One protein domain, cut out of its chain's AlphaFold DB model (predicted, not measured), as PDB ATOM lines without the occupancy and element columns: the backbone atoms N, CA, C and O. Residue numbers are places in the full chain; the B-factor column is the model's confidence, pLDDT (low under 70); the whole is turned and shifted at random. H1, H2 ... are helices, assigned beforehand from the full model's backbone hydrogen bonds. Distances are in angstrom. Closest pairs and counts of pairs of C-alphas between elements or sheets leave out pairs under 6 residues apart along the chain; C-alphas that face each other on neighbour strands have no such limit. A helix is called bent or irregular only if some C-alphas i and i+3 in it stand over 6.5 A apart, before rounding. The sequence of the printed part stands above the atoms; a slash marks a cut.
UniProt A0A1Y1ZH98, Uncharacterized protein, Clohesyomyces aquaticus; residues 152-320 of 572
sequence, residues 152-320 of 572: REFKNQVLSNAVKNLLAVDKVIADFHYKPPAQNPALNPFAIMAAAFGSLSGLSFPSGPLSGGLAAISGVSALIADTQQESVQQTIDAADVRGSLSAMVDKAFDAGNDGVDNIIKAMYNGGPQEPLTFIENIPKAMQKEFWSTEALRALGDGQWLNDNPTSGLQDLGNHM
ATOM      1  N   ARG A 152     181.228 169.899 152.916       90.69
ATOM      2  CA  ARG A 152     180.129 170.654 152.313       90.69
ATOM      3  C   ARG A 152     178.884 169.791 152.159       90.69
ATOM      4  O   ARG A 152     177.795 170.200 152.553       90.69
ATOM      5  N   GLU A 153     179.034 168.593 151.605       88.25
ATOM      6  CA  GLU A 153     177.885 167.726 151.365       88.25
ATOM      7  C   GLU A 153     177.344 167.106 152.654       88.25
ATOM      8  O   GLU A 153     176.137 166.968 152.810       88.25
ATOM      9  N   PHE A 154     178.207 166.822 153.624       87.31
ATOM     10  CA  PHE A 154     177.816 166.430 154.971       87.31
ATOM     11  C   PHE A 154     176.974 167.529 155.625       87.31
ATOM     12  O   PHE A 154     175.899 167.254 156.153       87.31
ATOM     13  N   LYS A 155     177.374 168.798 155.492       87.88
ATOM     14  CA  LYS A 155     176.574 169.941 155.944       87.88
ATOM     15  C   LYS A 155     175.196 169.979 155.264       87.88
ATOM     16  O   LYS A 155     174.165 170.090 155.924       87.88
ATOM     17  N   ASN A 156     175.174 169.815 153.941       86.81
ATOM     18  CA  ASN A 156     173.960 169.913 153.126       86.81
ATOM     19  C   ASN A 156     172.998 168.723 153.270       86.81
ATOM     20  O   ASN A 156     171.785 168.895 153.149       86.81
ATOM     21  N   GLN A 157     173.510 167.515 153.496       83.19
ATOM     22  CA  GLN A 157     172.695 166.299 153.541       83.19
ATOM     23  C   GLN A 157     172.446 165.805 154.958       83.19
ATOM     24  O   GLN A 157     171.352 165.325 155.238       83.19
ATOM     25  N   VAL A 158     173.435 165.921 155.845       79.81
ATOM     26  CA  VAL A 158     173.391 165.349 157.195       79.81
ATOM     27  C   VAL A 158     172.989 166.407 158.217       79.81
ATOM     28  O   VAL A 158     172.110 166.152 159.033       79.81
ATOM     29  N   LEU A 159     173.544 167.618 158.136       81.31
ATOM     30  CA  LEU A 159     173.254 168.708 159.081       81.31
ATOM     31  C   LEU A 159     172.151 169.672 158.617       81.31
ATOM     32  O   LEU A 159     171.999 170.769 159.159       81.31
ATOM     33  N   SER A 160     171.366 169.282 157.615       79.50
ATOM     34  CA  SER A 160     170.361 170.164 157.031       79.50
ATOM     35  C   SER A 160     169.010 170.113 157.735       79.50
ATOM     36  O   SER A 160     168.632 169.151 158.410       79.50
ATOM     37  N   ASN A 161     168.204 171.140 157.461       69.31
ATOM     38  CA  ASN A 161     166.818 171.222 157.917       69.31
ATOM     39  C   ASN A 161     165.952 170.025 157.475       69.31
ATOM     40  O   ASN A 161     164.929 169.750 158.098       69.31
ATOM     41  N   ALA A 162     166.335 169.296 156.419       60.78
ATOM     42  CA  ALA A 162     165.616 168.096 155.997       60.78
ATOM     43  C   ALA A 162     165.736 166.973 157.039       60.78
ATOM     44  O   ALA A 162     164.723 166.387 157.417       60.78
ATOM     45  N   VAL A 163     166.940 166.731 157.566       68.06
ATOM     46  CA  VAL A 163     167.190 165.751 158.638       68.06
ATOM     47  C   VAL A 163     166.498 166.183 159.926       68.06
ATOM     48  O   VAL A 163     165.833 165.375 160.571       68.06
ATOM     49  N   LYS A 164     166.529 167.477 160.248       69.75
ATOM     50  CA  LYS A 164     165.740 168.037 161.353       69.75
ATOM     51  C   LYS A 164     164.241 167.741 161.206       69.75
ATOM     52  O   LYS A 164     163.609 167.272 162.149       69.75
ATOM     53  N   ASN A 165     163.668 167.942 160.020       69.94
ATOM     54  CA  ASN A 165     162.262 167.621 159.762       69.94
ATOM     55  C   ASN A 165     161.988 166.112 159.845       69.94
ATOM     56  O   ASN A 165     160.920 165.704 160.307       69.94
ATOM     57  N   LEU A 166     162.959 165.275 159.461       72.31
ATOM     58  CA  LEU A 166     162.873 163.829 159.640       72.31
ATOM     59  C   LEU A 166     162.805 163.431 161.111       72.31
ATOM     60  O   LEU A 166     162.221 162.387 161.379       72.31
ATOM     61  N   LEU A 167     163.307 164.227 162.061       73.12
ATOM     62  CA  LEU A 167     163.176 163.915 163.489       73.12
ATOM     63  C   LEU A 167     161.730 163.973 163.980       73.12
ATOM     64  O   LEU A 167     161.398 163.272 164.934       73.12
ATOM     65  N   ALA A 168     160.859 164.722 163.292       79.38
ATOM     66  CA  ALA A 168     159.424 164.802 163.567       79.38
ATOM     67  C   ALA A 168     159.119 164.891 165.075       79.38
ATOM     68  O   ALA A 168     158.329 164.103 165.597       79.38
ATOM     69  N   VAL A 169     159.783 165.824 165.769       78.44
ATOM     70  CA  VAL A 169     159.751 165.975 167.237       78.44
ATOM     71  C   VAL A 169     158.315 165.974 167.772       78.44
ATOM     72  O   VAL A 169     158.024 165.297 168.751       78.44
ATOM     73  N   ASP A 170     157.391 166.624 167.064       80.69
ATOM     74  CA  ASP A 170     155.961 166.660 167.401       80.69
ATOM     75  C   ASP A 170     155.326 165.277 167.490       80.69
ATOM     76  O   ASP A 170     154.551 165.000 168.403       80.69
ATOM     77  N   LYS A 171     155.668 164.405 166.538       83.75
ATOM     78  CA  LYS A 171     155.190 163.029 166.520       83.75
ATOM     79  C   LYS A 171     155.777 162.259 167.700       83.75
ATOM     80  O   LYS A 171     155.034 161.583 168.388       83.75
ATOM     81  N   VAL A 172     157.072 162.424 167.989       81.88
ATOM     82  CA  VAL A 172     157.726 161.764 169.136       81.88
ATOM     83  C   VAL A 172     157.084 162.177 170.463       81.88
ATOM     84  O   VAL A 172     156.789 161.328 171.299       81.88
ATOM     85  N   ILE A 173     156.816 163.471 170.650       80.56
ATOM     86  CA  ILE A 173     156.121 163.982 171.841       80.56
ATOM     87  C   ILE A 173     154.720 163.368 171.954       80.56
ATOM     88  O   ILE A 173     154.318 162.952 173.044       80.56
ATOM     89  N   ALA A 174     153.980 163.328 170.841       82.88
ATOM     90  CA  ALA A 174     152.620 162.804 170.800       82.88
ATOM     91  C   ALA A 174     152.570 161.298 171.095       82.88
ATOM     92  O   ALA A 174     151.767 160.885 171.933       82.88
ATOM     93  N   ASP A 175     153.446 160.517 170.459       83.50
ATOM     94  CA  ASP A 175     153.493 159.055 170.547       83.50
ATOM     95  C   ASP A 175     153.834 158.576 171.969       83.50
ATOM     96  O   ASP A 175     153.304 157.564 172.416       83.50
ATOM     97  N   PHE A 176     154.664 159.321 172.711       79.50
ATOM     98  CA  PHE A 176     155.095 158.931 174.063       79.50
ATOM     99  C   PHE A 176     154.442 159.725 175.196       79.50
ATOM    100  O   PHE A 176     154.804 159.559 176.365       79.50
ATOM    101  N   HIS A 177     153.453 160.562 174.869       77.06
ATOM    102  CA  HIS A 177     152.680 161.348 175.831       77.06
ATOM    103  C   HIS A 177     153.565 162.095 176.841       77.06
ATOM    104  O   HIS A 177     153.302 162.057 178.047       77.06
ATOM    105  N   TYR A 178     154.632 162.737 176.352       73.56
ATOM    106  CA  TYR A 178     155.597 163.422 177.208       73.56
ATOM    107  C   TYR A 178     154.889 164.433 178.118       73.56
ATOM    108  O   TYR A 178     154.120 165.279 177.650       73.56
ATOM    109  N   LYS A 179     155.186 164.373 179.418       71.94
ATOM    110  CA  LYS A 179     154.765 165.380 180.389       71.94
ATOM    111  C   LYS A 179     156.007 166.017 181.003       71.94
ATOM    112  O   LYS A 179     156.884 165.290 181.458       71.94
ATOM    113  N   PRO A 180     156.102 167.353 181.035       65.12
ATOM    114  CA  PRO A 180     157.227 168.012 181.675       65.12
ATOM    115  C   PRO A 180     157.246 167.625 183.162       65.12
ATOM    116  O   PRO A 180     156.213 167.747 183.831       65.12
ATOM    117  N   PRO A 181     158.374 167.131 183.691       62.94
ATOM    118  CA  PRO A 181     158.442 166.723 185.088       62.94
ATOM    119  C   PRO A 181     158.322 167.933 186.009       62.94
ATOM    120  O   PRO A 181     158.721 169.043 185.658       62.94
ATOM    121  N   ALA A 182     157.810 167.720 187.224       58.03
ATOM    122  CA  ALA A 182     157.681 168.788 188.219       58.03
ATOM    123  C   ALA A 182     159.041 169.379 188.644       58.03
ATOM    124  O   ALA A 182     159.116 170.527 189.075       58.03
ATOM    125  N   GLN A 183     160.114 168.592 188.523       56.50
ATOM    126  CA  GLN A 183     161.497 169.008 188.730       56.50
ATOM    127  C   GLN A 183     162.182 168.918 187.375       56.50
ATOM    128  O   GLN A 183     162.364 167.818 186.888       56.50
ATOM    129  N   ASN A 184     162.469 170.060 186.761       54.66
ATOM    130  CA  ASN A 184     162.843 170.220 185.356       54.66
ATOM    131  C   ASN A 184     164.160 169.478 185.012       54.66
ATOM    132  O   ASN A 184     165.230 170.054 185.224       54.66
ATOM    133  N   PRO A 185     164.159 168.209 184.544       57.47
ATOM    134  CA  PRO A 185     165.401 167.479 184.372       57.47
ATOM    135  C   PRO A 185     166.038 167.948 183.076       57.47
ATOM    136  O   PRO A 185     165.364 168.116 182.060       57.47
ATOM    137  N   ALA A 186     167.351 168.126 183.106       58.66
ATOM    138  CA  ALA A 186     168.093 168.494 181.919       58.66
ATOM    139  C   ALA A 186     167.983 167.388 180.856       58.66
ATOM    140  O   ALA A 186     168.531 166.294 181.026       58.66
ATOM    141  N   LEU A 187     167.299 167.675 179.747       65.50
ATOM    142  CA  LEU A 187     167.528 166.940 178.511       65.50
ATOM    143  C   LEU A 187     168.833 167.459 177.913       65.50
ATOM    144  O   LEU A 187     169.041 168.664 177.804       65.50
ATOM    145  N   ASN A 188     169.702 166.537 177.521       67.38
ATOM    146  CA  ASN A 188     170.959 166.875 176.883       67.38
ATOM    147  C   ASN A 188     170.901 166.497 175.391       67.38
ATOM    148  O   ASN A 188     171.206 165.353 175.038       67.38
ATOM    149  N   PRO A 189     170.464 167.419 174.513       64.38
ATOM    150  CA  PRO A 189     170.359 167.162 173.077       64.38
ATOM    151  C   PRO A 189     171.725 166.919 172.426       64.38
ATOM    152  O   PRO A 189     171.809 166.150 171.471       64.38
ATOM    153  N   PHE A 190     172.790 167.512 172.970       67.19
ATOM    154  CA  PHE A 190     174.157 167.327 172.491       67.19
ATOM    155  C   PHE A 190     174.634 165.897 172.723       67.19
ATOM    156  O   PHE A 190     175.152 165.286 171.799       67.19
ATOM    157  N   ALA A 191     174.353 165.309 173.889       66.56
ATOM    158  CA  ALA A 191     174.652 163.899 174.142       66.56
ATOM    159  C   ALA A 191     173.849 162.954 173.233       66.56
ATOM    160  O   ALA A 191     174.392 161.967 172.748       66.56
ATOM    161  N   ILE A 192     172.571 163.256 172.961       68.69
ATOM    162  CA  ILE A 192     171.741 162.475 172.021       68.69
ATOM    163  C   ILE A 192     172.347 162.507 170.618       68.69
ATOM    164  O   ILE A 192     172.474 161.476 169.958       68.69
ATOM    165  N   MET A 193     172.720 163.702 170.168       68.94
ATOM    166  CA  MET A 193     173.294 163.917 168.852       68.94
ATOM    167  C   MET A 193     174.684 163.284 168.739       68.94
ATOM    168  O   MET A 193     174.923 162.517 167.813       68.94
ATOM    169  N   ALA A 194     175.569 163.522 169.708       67.00
ATOM    170  CA  ALA A 194     176.900 162.926 169.766       67.00
ATOM    171  C   ALA A 194     176.841 161.393 169.809       67.00
ATOM    172  O   ALA A 194     177.627 160.737 169.132       67.00
ATOM    173  N   ALA A 195     175.877 160.805 170.525       66.69
ATOM    174  CA  ALA A 195     175.672 159.358 170.528       66.69
ATOM    175  C   ALA A 195     175.211 158.834 169.162       66.69
ATOM    176  O   ALA A 195     175.721 157.816 168.689       66.69
ATOM    177  N   ALA A 196     174.286 159.542 168.506       71.69
ATOM    178  CA  ALA A 196     173.831 159.189 167.166       71.69
ATOM    179  C   ALA A 196     174.981 159.262 166.151       71.69
ATOM    180  O   ALA A 196     175.199 158.298 165.421       71.69
ATOM    181  N   PHE A 197     175.770 160.338 166.144       69.69
ATOM    182  CA  PHE A 197     176.943 160.438 165.275       69.69
ATOM    183  C   PHE A 197     178.024 159.409 165.618       69.69
ATOM    184  O   PHE A 197     178.604 158.806 164.716       69.69
ATOM    185  N   GLY A 198     178.239 159.150 166.909       64.81
ATOM    186  CA  GLY A 198     179.114 158.090 167.381       64.81
ATOM    187  C   GLY A 198     178.722 156.760 166.749       64.81
ATOM    188  O   GLY A 198     179.538 156.169 166.047       64.81
ATOM    189  N   SER A 199     177.466 156.324 166.900       64.44
ATOM    190  CA  SER A 199     176.972 155.039 166.367       64.44
ATOM    191  C   SER A 199     177.243 154.828 164.867       64.44
ATOM    192  O   SER A 199     177.461 153.701 164.430       64.44
ATOM    193  N   LEU A 200     177.309 155.909 164.083       63.09
ATOM    194  CA  LEU A 200     177.584 155.871 162.642       63.09
ATOM    195  C   LEU A 200     179.053 155.667 162.305       63.09
ATOM    196  O   LEU A 200     179.374 155.094 161.267       63.09
ATOM    197  N   SER A 201     179.942 156.149 163.171       56.22
ATOM    198  CA  SER A 201     181.384 155.973 163.017       56.22
ATOM    199  C   SER A 201     181.785 154.488 163.065       56.22
ATOM    200  O   SER A 201     182.800 154.100 162.492       56.22
ATOM    201  N   GLY A 202     180.915 153.664 163.661       50.47
ATOM    202  CA  GLY A 202     180.975 152.215 163.675       50.47
ATOM    203  C   GLY A 202     180.200 151.517 162.549       50.47
ATOM    204  O   GLY A 202     179.984 150.319 162.625       50.47
ATOM    205  N   LEU A 203     179.731 152.188 161.497       55.41
ATOM    206  CA  LEU A 203     179.163 151.474 160.347       55.41
ATOM    207  C   LEU A 203     180.276 151.129 159.354       55.41
ATOM    208  O   LEU A 203     180.935 152.010 158.801       55.41
ATOM    209  N   SER A 204     180.457 149.834 159.071       47.38
ATOM    210  CA  SER A 204     181.259 149.389 157.930       47.38
ATOM    211  C   SER A 204     180.488 149.719 156.654       47.38
ATOM    212  O   SER A 204     179.712 148.906 156.145       47.38
ATOM    213  N   PHE A 205     180.644 150.939 156.153       49.66
ATOM    214  CA  PHE A 205     180.121 151.264 154.840       49.66
ATOM    215  C   PHE A 205     180.771 150.317 153.816       49.66
ATOM    216  O   PHE A 205     181.985 150.105 153.869       49.66
ATOM    217  N   PRO A 206     180.001 149.734 152.876       36.81
ATOM    218  CA  PRO A 206     180.524 148.795 151.876       36.81
ATOM    219  C   PRO A 206     181.631 149.379 150.986       36.81
ATOM    220  O   PRO A 206     182.250 148.662 150.202       36.81
ATOM    221  N   SER A 207     181.867 150.686 151.077       44.78
ATOM    222  CA  SER A 207     182.899 151.407 150.372       44.78
ATOM    223  C   SER A 207     184.046 151.765 151.338       44.78
ATOM    224  O   SER A 207     183.971 152.696 152.136       44.78
ATOM    225  N   GLY A 208     185.168 151.047 151.201       40.44
ATOM    226  CA  GLY A 208     186.471 151.390 151.793       40.44
ATOM    227  C   GLY A 208     186.949 152.861 151.700       40.44
ATOM    228  O   GLY A 208     187.860 153.210 152.446       40.44
ATOM    229  N   PRO A 209     186.400 153.759 150.857       46.84
ATOM    230  CA  PRO A 209     186.692 155.205 150.865       46.84
ATOM    231  C   PRO A 209     186.355 156.082 152.087       46.84
ATOM    232  O   PRO A 209     186.587 157.289 152.010       46.84
ATOM    233  N   LEU A 210     185.803 155.559 153.182       57.56
ATOM    234  CA  LEU A 210     185.285 156.408 154.268       57.56
ATOM    235  C   LEU A 210     186.209 156.596 155.479       57.56
ATOM    236  O   LEU A 210     185.772 157.209 156.445       57.56
ATOM    237  N   SER A 211     187.473 156.162 155.461       58.44
ATOM    238  CA  SER A 211     188.346 156.308 156.643       58.44
ATOM    239  C   SER A 211     188.509 157.771 157.090       58.44
ATOM    240  O   SER A 211     188.344 158.062 158.275       58.44
ATOM    241  N   GLY A 212     188.698 158.712 156.152       65.75
ATOM    242  CA  GLY A 212     188.673 160.153 156.445       65.75
ATOM    243  C   GLY A 212     187.291 160.666 156.880       65.75
ATOM    244  O   GLY A 212     187.175 161.437 157.832       65.75
ATOM    245  N   GLY A 213     186.223 160.184 156.236       75.25
ATOM    246  CA  GLY A 213     184.844 160.584 156.529       75.25
ATOM    247  C   GLY A 213     184.346 160.146 157.913       75.25
ATOM    248  O   GLY A 213     183.723 160.936 158.614       75.25
ATOM    249  N   LEU A 214     184.661 158.923 158.350       72.44
ATOM    250  CA  LEU A 214     184.313 158.409 159.682       72.44
ATOM    251  C   LEU A 214     185.070 159.152 160.783       72.44
ATOM    252  O   LEU A 214     184.475 159.527 161.794       72.44
ATOM    253  N   ALA A 215     186.357 159.432 160.561       72.81
ATOM    254  CA  ALA A 215     187.147 160.265 161.458       72.81
ATOM    255  C   ALA A 215     186.561 161.682 161.582       72.81
ATOM    256  O   ALA A 215     186.494 162.226 162.684       72.81
ATOM    257  N   ALA A 216     186.074 162.257 160.478       76.50
ATOM    258  CA  ALA A 216     185.386 163.543 160.486       76.50
ATOM    259  C   ALA A 216     184.042 163.502 161.220       76.50
ATOM    260  O   ALA A 216     183.772 164.392 162.021       76.50
ATOM    261  N   ILE A 217     183.227 162.464 161.021       77.12
ATOM    262  CA  ILE A 217     181.963 162.273 161.750       77.12
ATOM    263  C   ILE A 217     182.218 162.169 163.256       77.12
ATOM    264  O   ILE A 217     181.584 162.869 164.048       77.12
ATOM    265  N   SER A 218     183.183 161.340 163.659       70.88
ATOM    266  CA  SER A 218     183.601 161.224 165.057       70.88
ATOM    267  C   SER A 218     184.120 162.552 165.599       70.88
ATOM    268  O   SER A 218     183.847 162.906 166.743       70.88
ATOM    269  N   GLY A 219     184.844 163.302 164.774       73.81
ATOM    270  CA  GLY A 219     185.353 164.610 165.134       73.81
ATOM    271  C   GLY A 219     184.252 165.643 165.379       73.81
ATOM    272  O   GLY A 219     184.258 166.317 166.404       73.81
ATOM    273  N   VAL A 220     183.267 165.718 164.483       76.94
ATOM    274  CA  VAL A 220     182.078 166.565 164.653       76.94
ATOM    275  C   VAL A 220     181.286 166.140 165.894       76.94
ATOM    276  O   VAL A 220     180.840 166.999 166.650       76.94
ATOM    277  N   SER A 221     181.180 164.833 166.163       73.50
ATOM    278  CA  SER A 221     180.547 164.309 167.387       73.50
ATOM    279  C   SER A 221     181.203 164.857 168.650       73.50
ATOM    280  O   SER A 221     180.504 165.257 169.577       73.50
ATOM    281  N   ALA A 222     182.540 164.870 168.685       71.19
ATOM    282  CA  ALA A 222     183.307 165.366 169.821       71.19
ATOM    283  C   ALA A 222     183.106 166.875 170.022       71.19
ATOM    284  O   ALA A 222     182.865 167.302 171.142       71.19
ATOM    285  N   LEU A 223     183.092 167.667 168.943       73.25
ATOM    286  CA  LEU A 223     182.823 169.109 169.027       73.25
ATOM    287  C   LEU A 223     181.408 169.403 169.547       73.25
ATOM    288  O   LEU A 223     181.224 170.255 170.411       73.25
ATOM    289  N   ILE A 224     180.408 168.658 169.068       72.31
ATOM    290  CA  ILE A 224     179.030 168.749 169.570       72.31
ATOM    291  C   ILE A 224     178.996 168.379 171.058       72.31
ATOM    292  O   ILE A 224     178.352 169.067 171.847       72.31
ATOM    293  N   ALA A 225     179.707 167.329 171.468       68.81
ATOM    294  CA  ALA A 225     179.800 166.941 172.870       68.81
ATOM    295  C   ALA A 225     180.508 168.004 173.728       68.81
ATOM    296  O   ALA A 225     180.061 168.261 174.836       68.81
ATOM    297  N   ASP A 226     181.540 168.685 173.237       68.62
ATOM    298  CA  ASP A 226     182.230 169.733 174.001       68.62
ATOM    299  C   ASP A 226     181.344 170.973 174.211       68.62
ATOM    300  O   ASP A 226     181.359 171.571 175.290       68.62
ATOM    301  N   THR A 227     180.461 171.300 173.255       64.94
ATOM    302  CA  THR A 227     179.468 172.381 173.444       64.94
ATOM    303  C   THR A 227     178.474 172.103 174.583       64.94
ATOM    304  O   THR A 227     177.895 173.037 175.145       64.94
ATOM    305  N   GLN A 228     178.342 170.840 175.012       60.19
ATOM    306  CA  GLN A 228     177.590 170.449 176.208       60.19
ATOM    307  C   GLN A 228     178.111 171.134 177.477       60.19
ATOM    308  O   GLN A 228     177.311 171.431 178.363       60.19
ATOM    309  N   GLN A 229     179.427 171.367 177.590       52.06
ATOM    310  CA  GLN A 229     180.034 171.930 178.801       52.06
ATOM    311  C   GLN A 229     179.730 173.422 178.973       52.06
ATOM    312  O   GLN A 229     179.613 173.894 180.104       52.06
ATOM    313  N   GLU A 230     179.558 174.155 177.871       48.12
ATOM    314  CA  GLU A 230     179.226 175.584 177.891       48.12
ATOM    315  C   GLU A 230     177.714 175.837 177.904       48.12
ATOM    316  O   GLU A 230     177.240 176.829 178.468       48.12
ATOM    317  N   SER A 231     176.926 174.930 177.316       46.34
ATOM    318  CA  SER A 231     175.475 175.053 177.314       46.34
ATOM    319  C   SER A 231     174.902 174.652 178.677       46.34
ATOM    320  O   SER A 231     174.691 173.481 178.986       46.34
ATOM    321  N   VAL A 232     174.631 175.664 179.500       45.97
ATOM    322  CA  VAL A 232     173.744 175.593 180.668       45.97
ATOM    323  C   VAL A 232     172.568 174.672 180.339       45.97
ATOM    324  O   VAL A 232     171.864 174.915 179.356       45.97
ATOM    325  N   GLN A 233     172.389 173.618 181.142       52.91
ATOM    326  CA  GLN A 233     171.291 172.654 181.059       52.91
ATOM    327  C   GLN A 233     170.000 173.356 180.654       52.91
ATOM    328  O   GLN A 233     169.419 174.110 181.436       52.91
ATOM    329  N   GLN A 234     169.588 173.161 179.400       57.97
ATOM    330  CA  GLN A 234     168.401 173.832 178.904       57.97
ATOM    331  C   GLN A 234     167.205 173.188 179.584       57.97
ATOM    332  O   GLN A 234     166.920 172.001 179.418       57.97
ATOM    333  N   THR A 235     166.545 173.980 180.414       63.75
ATOM    334  CA  THR A 235     165.316 173.592 181.077       63.75
ATOM    335  C   THR A 235     164.209 173.503 180.036       63.75
ATOM    336  O   THR A 235     164.092 174.356 179.156       63.75
ATOM    337  N   ILE A 236     163.405 172.442 180.102       69.50
ATOM    338  CA  ILE A 236     162.245 172.305 179.227       69.50
ATOM    339  C   ILE A 236     161.165 173.223 179.797       69.50
ATOM    340  O   ILE A 236     160.785 173.096 180.965       69.50
ATOM    341  N   ASP A 237     160.674 174.166 178.995       71.06
ATOM    342  CA  ASP A 237     159.503 174.938 179.391       71.06
ATOM    343  C   ASP A 237     158.297 173.997 179.414       71.06
ATOM    344  O   ASP A 237     157.904 173.423 178.397       71.06
ATOM    345  N   ALA A 238     157.704 173.824 180.593       69.00
ATOM    346  CA  ALA A 238     156.520 173.001 180.758       69.00
ATOM    347  C   ALA A 238     155.311 173.545 179.975       69.00
ATOM    348  O   ALA A 238     154.433 172.767 179.596       69.00
ATOM    349  N   ALA A 239     155.262 174.859 179.727       71.94
ATOM    350  CA  ALA A 239     154.217 175.504 178.941       71.94
ATOM    351  C   ALA A 239     154.426 175.338 177.426       71.94
ATOM    352  O   ALA A 239     153.445 175.313 176.682       71.94
ATOM    353  N   ASP A 240     155.675 175.177 176.978       76.31
ATOM    354  CA  ASP A 240     156.034 174.974 175.573       76.31
ATOM    355  C   ASP A 240     157.134 173.915 175.405       76.31
ATOM    356  O   ASP A 240     158.264 174.168 174.969       76.31
ATOM    357  N   VAL A 241     156.775 172.678 175.743       73.19
ATOM    358  CA  VAL A 241     157.647 171.509 175.576       73.19
ATOM    359  C   VAL A 241     158.094 171.372 174.121       73.19
ATOM    360  O   VAL A 241     159.253 171.069 173.844       73.19
ATOM    361  N   ARG A 242     157.170 171.606 173.185       76.69
ATOM    362  CA  ARG A 242     157.409 171.468 171.749       76.69
ATOM    363  C   ARG A 242     158.460 172.459 171.265       76.69
ATOM    364  O   ARG A 242     159.419 172.046 170.609       76.69
ATOM    365  N   GLY A 243     158.283 173.740 171.579       78.62
ATOM    366  CA  GLY A 243     159.234 174.787 171.225       78.62
ATOM    367  C   GLY A 243     160.590 174.555 171.877       78.62
ATOM    368  O   GLY A 243     161.606 174.630 171.192       78.62
ATOM    369  N   SER A 244     160.609 174.151 173.152       76.25
ATOM    370  CA  SER A 244     161.845 173.842 173.882       76.25
ATOM    371  C   SER A 244     162.636 172.706 173.229       76.25
ATOM    372  O   SER A 244     163.821 172.860 172.950       76.25
ATOM    373  N   LEU A 245     161.985 171.576 172.931       75.44
ATOM    374  CA  LEU A 245     162.641 170.421 172.311       75.44
ATOM    375  C   LEU A 245     163.090 170.706 170.876       75.44
ATOM    376  O   LEU A 245     164.175 170.286 170.480       75.44
ATOM    377  N   SER A 246     162.290 171.451 170.111       77.44
ATOM    378  CA  SER A 246     162.673 171.868 168.759       77.44
ATOM    379  C   SER A 246     163.896 172.787 168.798       77.44
ATOM    380  O   SER A 246     164.864 172.535 168.093       77.44
ATOM    381  N   ALA A 247     163.912 173.786 169.686       79.19
ATOM    382  CA  ALA A 247     165.049 174.690 169.856       79.19
ATOM    383  C   ALA A 247     166.320 173.966 170.337       79.19
ATOM    384  O   ALA A 247     167.428 174.331 169.951       79.19
ATOM    385  N   MET A 248     166.171 172.933 171.168       75.81
ATOM    386  CA  MET A 248     167.280 172.083 171.603       75.81
ATOM    387  C   MET A 248     167.902 171.302 170.445       75.81
ATOM    388  O   MET A 248     169.124 171.265 170.320       75.81
ATOM    389  N   VAL A 249     167.069 170.693 169.596       77.88
ATOM    390  CA  VAL A 249     167.527 170.020 168.375       77.88
ATOM    391  C   VAL A 249     168.225 171.025 167.457       77.88
ATOM    392  O   VAL A 249     169.325 170.743 166.992       77.88
ATOM    393  N   ASP A 250     167.646 172.210 167.271       80.00
ATOM    394  CA  ASP A 250     168.189 173.267 166.406       80.00
ATOM    395  C   ASP A 250     169.597 173.668 166.809       80.00
ATOM    396  O   ASP A 250     170.507 173.605 165.992       80.00
ATOM    397  N   LYS A 251     169.799 173.966 168.095       79.69
ATOM    398  CA  LYS A 251     171.119 174.335 168.611       79.69
ATOM    399  C   LYS A 251     172.157 173.237 168.430       79.69
ATOM    400  O   LYS A 251     173.322 173.546 168.217       79.69
ATOM    401  N   ALA A 252     171.759 171.972 168.528       77.44
ATOM    402  CA  ALA A 252     172.678 170.867 168.313       77.44
ATOM    403  C   ALA A 252     173.094 170.775 166.828       77.44
ATOM    404  O   ALA A 252     174.274 170.589 166.532       77.44
ATOM    405  N   PHE A 253     172.162 170.995 165.890       82.19
ATOM    406  CA  PHE A 253     172.484 171.057 164.459       82.19
ATOM    407  C   PHE A 253     173.337 172.280 164.125       82.19
ATOM    408  O   PHE A 253     174.280 172.159 163.347       82.19
ATOM    409  N   ASP A 254     173.039 173.434 164.719       84.38
ATOM    410  CA  ASP A 254     173.832 174.654 164.565       84.38
ATOM    411  C   ASP A 254     175.261 174.437 165.083       84.38
ATOM    412  O   ASP A 254     176.211 174.703 164.356       84.38
ATOM    413  N   ALA A 255     175.430 173.822 166.259       80.50
ATOM    414  CA  ALA A 255     176.747 173.459 166.789       80.50
ATOM    415  C   ALA A 255     177.509 172.491 165.865       80.50
ATOM    416  O   ALA A 255     178.712 172.642 165.660       80.50
ATOM    417  N   GLY A 256     176.817 171.520 165.261       81.88
ATOM    418  CA  GLY A 256     177.405 170.652 164.240       81.88
ATOM    419  C   GLY A 256     177.842 171.424 162.988       81.88
ATOM    420  O   GLY A 256     178.939 171.196 162.477       81.88
ATOM    421  N   ASN A 257     177.010 172.355 162.506       87.12
ATOM    422  CA  ASN A 257     177.309 173.213 161.355       87.12
ATOM    423  C   ASN A 257     178.525 174.112 161.623       87.12
ATOM    424  O   ASN A 257     179.428 174.179 160.785       87.12
ATOM    425  N   ASP A 258     178.567 174.744 162.794       84.94
ATOM    426  CA  ASP A 258     179.672 175.594 163.236       84.94
ATOM    427  C   ASP A 258     180.956 174.778 163.416       84.94
ATOM    428  O   ASP A 258     182.031 175.205 162.992       84.94
ATOM    429  N   GLY A 259     180.854 173.565 163.970       83.50
ATOM    430  CA  GLY A 259     181.972 172.632 164.093       83.50
ATOM    431  C   GLY A 259     182.589 172.278 162.739       83.50
ATOM    432  O   GLY A 259     183.807 172.347 162.577       83.50
ATOM    433  N   VAL A 260     181.761 171.975 161.733       87.62
ATOM    434  CA  VAL A 260     182.230 171.722 160.359       87.62
ATOM    435  C   VAL A 260     182.897 172.960 159.755       87.62
ATOM    436  O   VAL A 260     183.973 172.845 159.165       87.62
ATOM    437  N   ASP A 261     182.310 174.148 159.920       87.56
ATOM    438  CA  ASP A 261     182.897 175.393 159.411       87.56
ATOM    439  C   ASP A 261     184.247 175.699 160.079       87.56
ATOM    440  O   ASP A 261     185.188 176.135 159.410       87.56
ATOM    441  N   ASN A 262     184.372 175.430 161.380       84.94
ATOM    442  CA  ASN A 262     185.618 175.594 162.123       84.94
ATOM    443  C   ASN A 262     186.693 174.604 161.657       84.94
ATOM    444  O   ASN A 262     187.841 175.015 161.473       84.94
ATOM    445  N   ILE A 263     186.329 173.344 161.383       86.44
ATOM    446  CA  ILE A 263     187.236 172.347 160.794       86.44
ATOM    447  C   ILE A 263     187.723 172.809 159.415       86.44
ATOM    448  O   ILE A 263     188.927 172.810 159.165       86.44
ATOM    449  N   ILE A 264     186.820 173.242 158.527       88.50
ATOM    450  CA  ILE A 264     187.174 173.724 157.179       88.50
ATOM    451  C   ILE A 264     188.145 174.904 157.268       88.50
ATOM    452  O   ILE A 264     189.197 174.896 156.620       88.50
ATOM    453  N   LYS A 265     187.831 175.902 158.100       85.44
ATOM    454  CA  LYS A 265     188.705 177.063 158.304       85.44
ATOM    455  C   LYS A 265     190.072 176.638 158.839       85.44
ATOM    456  O   LYS A 265     191.086 177.061 158.294       85.44
ATOM    457  N   ALA A 266     190.115 175.759 159.839       83.38
ATOM    458  CA  ALA A 266     191.364 175.254 160.408       83.38
ATOM    459  C   ALA A 266     192.212 174.466 159.396       83.38
ATOM    460  O   ALA A 266     193.434 174.610 159.367       83.38
ATOM    461  N   MET A 267     191.578 173.659 158.542       86.38
ATOM    462  CA  MET A 267     192.274 172.855 157.537       86.38
ATOM    463  C   MET A 267     192.820 173.697 156.376       86.38
ATOM    464  O   MET A 267     193.932 173.435 155.912       86.38
ATOM    465  N   TYR A 268     192.079 174.701 155.890       87.12
ATOM    466  CA  TYR A 268     192.391 175.353 154.604       87.12
ATOM    467  C   TYR A 268     192.681 176.855 154.670       87.12
ATOM    468  O   TYR A 268     193.306 177.390 153.752       87.12
ATOM    469  N   ASN A 269     192.236 177.545 155.719       77.38
ATOM    470  CA  ASN A 269     192.321 178.999 155.839       77.38
ATOM    471  C   ASN A 269     192.664 179.416 157.276       77.38
ATOM    472  O   ASN A 269     191.881 180.090 157.947       77.38
ATOM    473  N   GLY A 270     193.817 178.955 157.771       63.28
ATOM    474  CA  GLY A 270     194.224 179.225 159.149       63.28
ATOM    475  C   GLY A 270     194.365 180.727 159.421       63.28
ATOM    476  O   GLY A 270     194.707 181.506 158.538       63.28
ATOM    477  N   GLY A 271     194.048 181.155 160.642       52.81
ATOM    478  CA  GLY A 271     193.939 182.577 160.966       52.81
ATOM    479  C   GLY A 271     195.289 183.313 161.066       52.81
ATOM    480  O   GLY A 271     196.289 182.718 161.471       52.81
ATOM    481  N   PRO A 272     195.325 184.631 160.785       46.16
ATOM    482  CA  PRO A 272     196.532 185.452 160.894       46.16
ATOM    483  C   PRO A 272     196.998 185.750 162.332       46.16
ATOM    484  O   PRO A 272     198.058 186.360 162.481       46.16
ATOM    485  N   GLN A 273     196.239 185.381 163.381       42.94
ATOM    486  CA  GLN A 273     196.500 185.879 164.742       42.94
ATOM    487  C   GLN A 273     196.696 184.887 165.892       42.94
ATOM    488  O   GLN A 273     197.200 185.353 166.903       42.94
ATOM    489  N   GLU A 274     196.466 183.576 165.790       42.88
ATOM    490  CA  GLU A 274     196.873 182.670 166.885       42.88
ATOM    491  C   GLU A 274     197.341 181.296 166.382       42.88
ATOM    492  O   GLU A 274     196.534 180.528 165.860       42.88
ATOM    493  N   PRO A 275     198.630 180.940 166.562       44.22
ATOM    494  CA  PRO A 275     199.187 179.666 166.101       44.22
ATOM    495  C   PRO A 275     198.727 178.422 166.879       44.22
ATOM    496  O   PRO A 275     199.307 177.365 166.665       44.22
ATOM    497  N   LEU A 276     197.779 178.521 167.820       41.12
ATOM    498  CA  LEU A 276     197.475 177.424 168.757       41.12
ATOM    499  C   LEU A 276     195.977 177.116 168.922       41.12
ATOM    500  O   LEU A 276     195.632 175.948 169.036       41.12
ATOM    501  N   THR A 277     195.073 178.097 168.849       44.25
ATOM    502  CA  THR A 277     193.633 177.882 169.114       44.25
ATOM    503  C   THR A 277     192.850 177.359 167.905       44.25
ATOM    504  O   THR A 277     191.935 176.556 168.054       44.25
ATOM    505  N   PHE A 278     193.239 177.714 166.673       51.16
ATOM    506  CA  PHE A 278     192.579 177.192 165.462       51.16
ATOM    507  C   PHE A 278     192.871 175.712 165.191       51.16
ATOM    508  O   PHE A 278     192.110 175.037 164.507       51.16
ATOM    509  N   ILE A 279     193.988 175.225 165.717       52.31
ATOM    510  CA  ILE A 279     194.488 173.867 165.534       52.31
ATOM    511  C   ILE A 279     193.724 172.860 166.411       52.31
ATOM    512  O   ILE A 279     193.499 171.727 165.982       52.31
ATOM    513  N   GLU A 280     193.266 173.285 167.592       64.12
ATOM    514  CA  GLU A 280     192.415 172.480 168.482       64.12
ATOM    515  C   GLU A 280     191.054 172.152 167.843       64.12
ATOM    516  O   GLU A 280     190.468 171.116 168.148       64.12
ATOM    517  N   ASN A 281     190.600 172.966 166.881       74.62
ATOM    518  CA  ASN A 281     189.350 172.739 166.149       74.62
ATOM    519  C   ASN A 281     189.405 171.547 165.187       74.62
ATOM    520  O   ASN A 281     188.360 171.152 164.677       74.62
ATOM    521  N   ILE A 282     190.589 170.990 164.896       80.38
ATOM    522  CA  ILE A 282     190.718 169.741 164.139       80.38
ATOM    523  C   ILE A 282     190.695 168.581 165.140       80.38
ATOM    524  O   ILE A 282     191.676 168.379 165.861       80.38
ATOM    525  N   PRO A 283     189.640 167.756 165.165       77.62
ATOM    526  CA  PRO A 283     189.519 166.679 166.137       77.62
ATOM    527  C   PRO A 283     190.649 165.656 166.015       77.62
ATOM    528  O   PRO A 283     191.039 165.275 164.910       77.62
ATOM    529  N   LYS A 284     191.147 165.149 167.151       78.56
ATOM    530  CA  LYS A 284     192.255 164.172 167.191       78.56
ATOM    531  C   LYS A 284     191.995 162.925 166.348       78.56
ATOM    532  O   LYS A 284     192.928 162.421 165.738       78.56
ATOM    533  N   ALA A 285     190.743 162.470 166.265       74.19
ATOM    534  CA  ALA A 285     190.352 161.327 165.439       74.19
ATOM    535  C   ALA A 285     190.715 161.508 163.951       74.19
ATOM    536  O   ALA A 285     190.992 160.529 163.262       74.19
ATOM    537  N   MET A 286     190.753 162.752 163.460       78.69
ATOM    538  CA  MET A 286     191.155 163.078 162.089       78.69
ATOM    539  C   MET A 286     192.672 163.183 161.915       78.69
ATOM    540  O   MET A 286     193.154 163.180 160.784       78.69
ATOM    541  N   GLN A 287     193.437 163.303 162.999       81.12
ATOM    542  CA  GLN A 287     194.864 163.586 162.945       81.12
ATOM    543  C   GLN A 287     195.686 162.292 162.844       81.12
ATOM    544  O   GLN A 287     195.603 161.419 163.703       81.12
ATOM    545  N   LYS A 288     196.540 162.191 161.819       77.19
ATOM    546  CA  LYS A 288     197.553 161.130 161.695       77.19
ATOM    547  C   LYS A 288     198.897 161.550 162.300       77.19
ATOM    548  O   LYS A 288     199.340 162.691 162.146       77.19
ATOM    549  N   GLU A 289     199.574 160.614 162.962       65.38
ATOM    550  CA  GLU A 289     200.868 160.839 163.616       65.38
ATOM    551  C   GLU A 289     202.019 160.846 162.598       65.38
ATOM    552  O   GLU A 289     202.614 159.811 162.327       65.38
ATOM    553  N   PHE A 290     202.350 162.005 162.018       71.31
ATOM    554  CA  PHE A 290     203.618 162.171 161.277       71.31
ATOM    555  C   PHE A 290     203.966 163.630 160.931       71.31
ATOM    556  O   PHE A 290     205.136 163.961 160.749       71.31
ATOM    557  N   TRP A 291     202.967 164.515 160.828       74.94
ATOM    558  CA  TRP A 291     203.141 165.849 160.233       74.94
ATOM    559  C   TRP A 291     203.300 166.979 161.253       74.94
ATOM    560  O   TRP A 291     202.859 166.876 162.404       74.94
ATOM    561  N   SER A 292     203.953 168.064 160.817       68.75
ATOM    562  CA  SER A 292     204.311 169.184 161.695       68.75
ATOM    563  C   SER A 292     203.144 170.119 162.021       68.75
ATOM    564  O   SER A 292     203.199 170.785 163.049       68.75
ATOM    565  N   THR A 293     202.086 170.120 161.203       75.06
ATOM    566  CA  THR A 293     200.871 170.918 161.416       75.06
ATOM    567  C   THR A 293     199.622 170.048 161.385       75.06
ATOM    568  O   THR A 293     199.547 169.053 160.664       75.06
ATOM    569  N   GLU A 294     198.608 170.425 162.149       77.06
ATOM    570  CA  GLU A 294     197.391 169.644 162.347       77.06
ATOM    571  C   GLU A 294     196.507 169.625 161.102       77.06
ATOM    572  O   GLU A 294     195.896 168.599 160.819       77.06
ATOM    573  N   ALA A 295     196.541 170.682 160.282       82.12
ATOM    574  CA  ALA A 295     195.946 170.671 158.946       82.12
ATOM    575  C   ALA A 295     196.529 169.542 158.074       82.12
ATOM    576  O   ALA A 295     195.794 168.830 157.389       82.12
ATOM    577  N   LEU A 296     197.845 169.311 158.145       83.56
ATOM    578  CA  LEU A 296     198.489 168.208 157.429       83.56
ATOM    579  C   LEU A 296     198.291 166.862 158.106       83.56
ATOM    580  O   LEU A 296     198.209 165.857 157.410       83.56
ATOM    581  N   ARG A 297     198.157 166.814 159.434       84.81
ATOM    582  CA  ARG A 297     197.736 165.585 160.120       84.81
ATOM    583  C   ARG A 297     196.324 165.177 159.705       84.81
ATOM    584  O   ARG A 297     196.098 163.988 159.520       84.81
ATOM    585  N   ALA A 298     195.424 166.139 159.500       85.75
ATOM    586  CA  ALA A 298     194.065 165.914 159.008       85.75
ATOM    587  C   ALA A 298     194.007 165.466 157.544       85.75
ATOM    588  O   ALA A 298     193.084 164.755 157.158       85.75
ATOM    589  N   LEU A 299     194.981 165.847 156.718       88.12
ATOM    590  CA  LEU A 299     195.109 165.371 155.333       88.12
ATOM    591  C   LEU A 299     196.019 164.136 155.201       88.12
ATOM    592  O   LEU A 299     196.095 163.536 154.129       88.12
ATOM    593  N   GLY A 300     196.712 163.773 156.281       84.75
ATOM    594  CA  GLY A 300     197.798 162.803 156.300       84.75
ATOM    595  C   GLY A 300     197.397 161.413 155.814       84.75
ATOM    596  O   GLY A 300     196.224 161.038 155.817       84.75
ATOM    597  N   ASP A 301     198.406 160.658 155.370       85.88
ATOM    598  CA  ASP A 301     198.266 159.324 154.771       85.88
ATOM    599  C   ASP A 301     197.322 159.273 153.558       85.88
ATOM    600  O   ASP A 301     196.882 158.203 153.150       85.88
ATOM    601  N   GLY A 302     196.986 160.427 152.972       85.25
ATOM    602  CA  GLY A 302     196.059 160.501 151.853       85.25
ATOM    603  C   GLY A 302     194.669 159.982 152.199       85.25
ATOM    604  O   GLY A 302     193.973 159.519 151.303       85.25
ATOM    605  N   GLN A 303     194.240 160.055 153.465       85.62
ATOM    606  CA  GLN A 303     192.955 159.496 153.912       85.62
ATOM    607  C   GLN A 303     191.725 160.084 153.191       85.62
ATOM    608  O   GLN A 303     190.643 159.506 153.237       85.62
ATOM    609  N   TRP A 304     191.900 161.208 152.487       88.94
ATOM    610  CA  TRP A 304     190.876 161.853 151.663       88.94
ATOM    611  C   TRP A 304     191.086 161.687 150.156       88.94
ATOM    612  O   TRP A 304     190.311 162.228 149.374       88.94
ATOM    613  N   LEU A 305     192.105 160.947 149.712       88.62
ATOM    614  CA  LEU A 305     192.260 160.587 148.304       88.62
ATOM    615  C   LEU A 305     191.123 159.647 147.911       88.62
ATOM    616  O   LEU A 305     191.209 158.445 148.107       88.62
ATOM    617  N   ASN A 306     190.033 160.197 147.393       83.19
ATOM    618  CA  ASN A 306     188.828 159.448 147.079       83.19
ATOM    619  C   ASN A 306     188.159 160.051 145.841       83.19
ATOM    620  O   ASN A 306     187.990 161.265 145.748       83.19
ATOM    621  N   ASP A 307     187.776 159.196 144.893       82.81
ATOM    622  CA  ASP A 307     187.089 159.611 143.666       82.81
ATOM    623  C   ASP A 307     185.605 159.929 143.892       82.81
ATOM    624  O   ASP A 307     185.011 160.682 143.127       82.81
ATOM    625  N   ASN A 308     185.005 159.376 144.948       83.69
ATOM    626  CA  ASN A 308     183.595 159.548 145.287       83.69
ATOM    627  C   ASN A 308     183.435 159.959 146.765       83.69
ATOM    628  O   ASN A 308     182.845 159.212 147.551       83.69
ATOM    629  N   PRO A 309     183.954 161.137 147.167       82.50
ATOM    630  CA  PRO A 309     183.983 161.575 148.564       82.50
ATOM    631  C   PRO A 309     182.599 161.766 149.183       82.50
ATOM    632  O   PRO A 309     182.473 161.724 150.397       82.50
ATOM    633  N   THR A 310     181.555 161.950 148.375       85.81
ATOM    634  CA  THR A 310     180.185 162.183 148.852       85.81
ATOM    635  C   THR A 310     179.296 160.938 148.801       85.81
ATOM    636  O   THR A 310     178.129 160.988 149.194       85.81
ATOM    637  N   SER A 311     179.819 159.810 148.314       82.19
ATOM    638  CA  SER A 311     179.039 158.579 148.178       82.19
ATOM    639  C   SER A 311     178.599 158.055 149.548       82.19
ATOM    640  O   SER A 311     179.414 157.916 150.455       82.19
ATOM    641  N   GLY A 312     177.304 157.764 149.695       77.00
ATOM    642  CA  GLY A 312     176.722 157.236 150.934       77.00
ATOM    643  C   GLY A 312     176.363 158.286 151.991       77.00
ATOM    644  O   GLY A 312     175.755 157.924 152.995       77.00
ATOM    645  N   LEU A 313     176.655 159.578 151.773       80.25
ATOM    646  CA  LEU A 313     176.307 160.641 152.730       80.25
ATOM    647  C   LEU A 313     174.796 160.783 152.958       80.25
ATOM    648  O   LEU A 313     174.371 161.091 154.070       80.25
ATOM    649  N   GLN A 314     173.981 160.504 151.942       81.62
ATOM    650  CA  GLN A 314     172.527 160.570 152.072       81.62
ATOM    651  C   GLN A 314     172.007 159.460 152.985       81.62
ATOM    652  O   GLN A 314     171.200 159.706 153.882       81.62
ATOM    653  N   ASP A 315     172.490 158.235 152.772       78.06
ATOM    654  CA  ASP A 315     172.132 157.078 153.588       78.06
ATOM    655  C   ASP A 315     172.632 157.249 155.024       78.06
ATOM    656  O   ASP A 315     171.897 156.962 155.969       78.06
ATOM    657  N   LEU A 316     173.835 157.809 155.189       77.81
ATOM    658  CA  LEU A 316     174.371 158.234 156.479       77.81
ATOM    659  C   LEU A 316     173.441 159.246 157.165       77.81
ATOM    660  O   LEU A 316     173.082 159.044 158.323       77.81
ATOM    661  N   GLY A 317     173.010 160.300 156.464       78.25
ATOM    662  CA  GLY A 317     172.093 161.311 157.002       78.25
ATOM    663  C   GLY A 317     170.743 160.725 157.418       78.25
ATOM    664  O   GLY A 317     170.228 161.042 158.491       78.25
ATOM    665  N   ASN A 318     170.201 159.801 156.622       80.44
ATOM    666  CA  ASN A 318     168.975 159.075 156.952       80.44
ATOM    667  C   ASN A 318     169.150 158.184 158.191       80.44
ATOM    668  O   ASN A 318     168.286 158.177 159.071       80.44
ATOM    669  N   HIS A 319     170.261 157.448 158.283       78.56
ATOM    670  CA  HIS A 319     170.554 156.600 159.440       78.56
ATOM    671  C   HIS A 319     170.750 157.440 160.703       78.56
ATOM    672  O   HIS A 319     170.217 157.104 161.759       78.56
ATOM    673  N   MET A 320     171.440 158.573 160.592       77.94
ATOM    674  CA  MET A 320     171.598 159.517 161.690       77.94
ATOM    675  C   MET A 320     170.254 160.042 162.185       77.94
ATOM    676  O   MET A 320     169.977 159.981 163.383       77.94
TER     677      MET A 320
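AT A GLANCE: This is residues 152 to 320 of the 572 residues of an uncharacterized protein of Clohesyomyces aquaticus (UniProt A0A1Y1ZH98). A flat slab is built on one long helix, H6, with the helical hairpin of H4 and H5 crossing one side of it and the short helices H1, H2 and H3 in a row along it. H9 packs on H1 and H4, H3 meets the first end of H6, and H7 and H8 sit at its last end. The 169 printed residues hold nine named helices, H1 to H9 in chain order, and no named strand: all helix, with mostly crossed packing. The whole is compact, with a radius of gyration of the C-alphas of 17.7 A and spans of 54 by 40 by 21 A.

IN THESE COORDINATES: H1 is residues 152 to 157, from C-alpha 152 at (180.129, 170.654, 152.313). H2 is 161 to 167, H3 169 to 175, and H4 189 to 201, 18.7 A long. H5, 208 to 230, 36.3 A, is irregular, with C-alphas 209 and 212 7.7 A apart. H6 is 241 to 268, 40.8 A. H7 is 277 to 280; H8, 294 to 302, is irregular, with C-alphas 298 and 301 8.9 A apart. H9, 313 to 320, ends at (171.598, 159.517, 161.690).

HOW THE PARTS SIT: H6, the hub, touches five helices. The closest C-alphas are 224 and 256 to H5, 5.9 A, at a steep tilt of 58 degrees; 190 and 252 to H4, 5.7 A; 170 and 242 to H3, 6.6 A; and 267 and 295 to H8, 4.5 A, about perpendicular at 77 degrees. H7 only just touches it, with 3 pairs of C-alphas within 8 A, the closest 266 and 278, 5.5 A. The hairpin H4 and H5 runs opposite ways at a shallow tilt of 16 degrees, C-alphas 194 and 221 closest at 4.6 A. H9 touches H1, C-alphas 157 and 314 closest at 5.9 A, and H4, C-alphas 196 and 320 at 5.9 A. H2 is close to H6 but not clearly touching, C-alphas 164 and 249 closest at 7.5 A. In H1, H2, H3, H4, H6 and H9 every O i to N i+4 pair is within hydrogen-bond range; in H5 14 of 19 are, in H8 3 of 5, and H7 is too short for such a pair.

THE WHOLE: The C-alphas farthest apart, those of Ala 182 and Asp 307, are 54.2 A apart. The printed part has no cut. The links H3 to H4 and H7 to H8 are long, 13 residues each. The model's mean pLDDT over the printed part is 71.9; 63 residues are under 70, among them 180 to 195, 197 to 212 and 270 to 280.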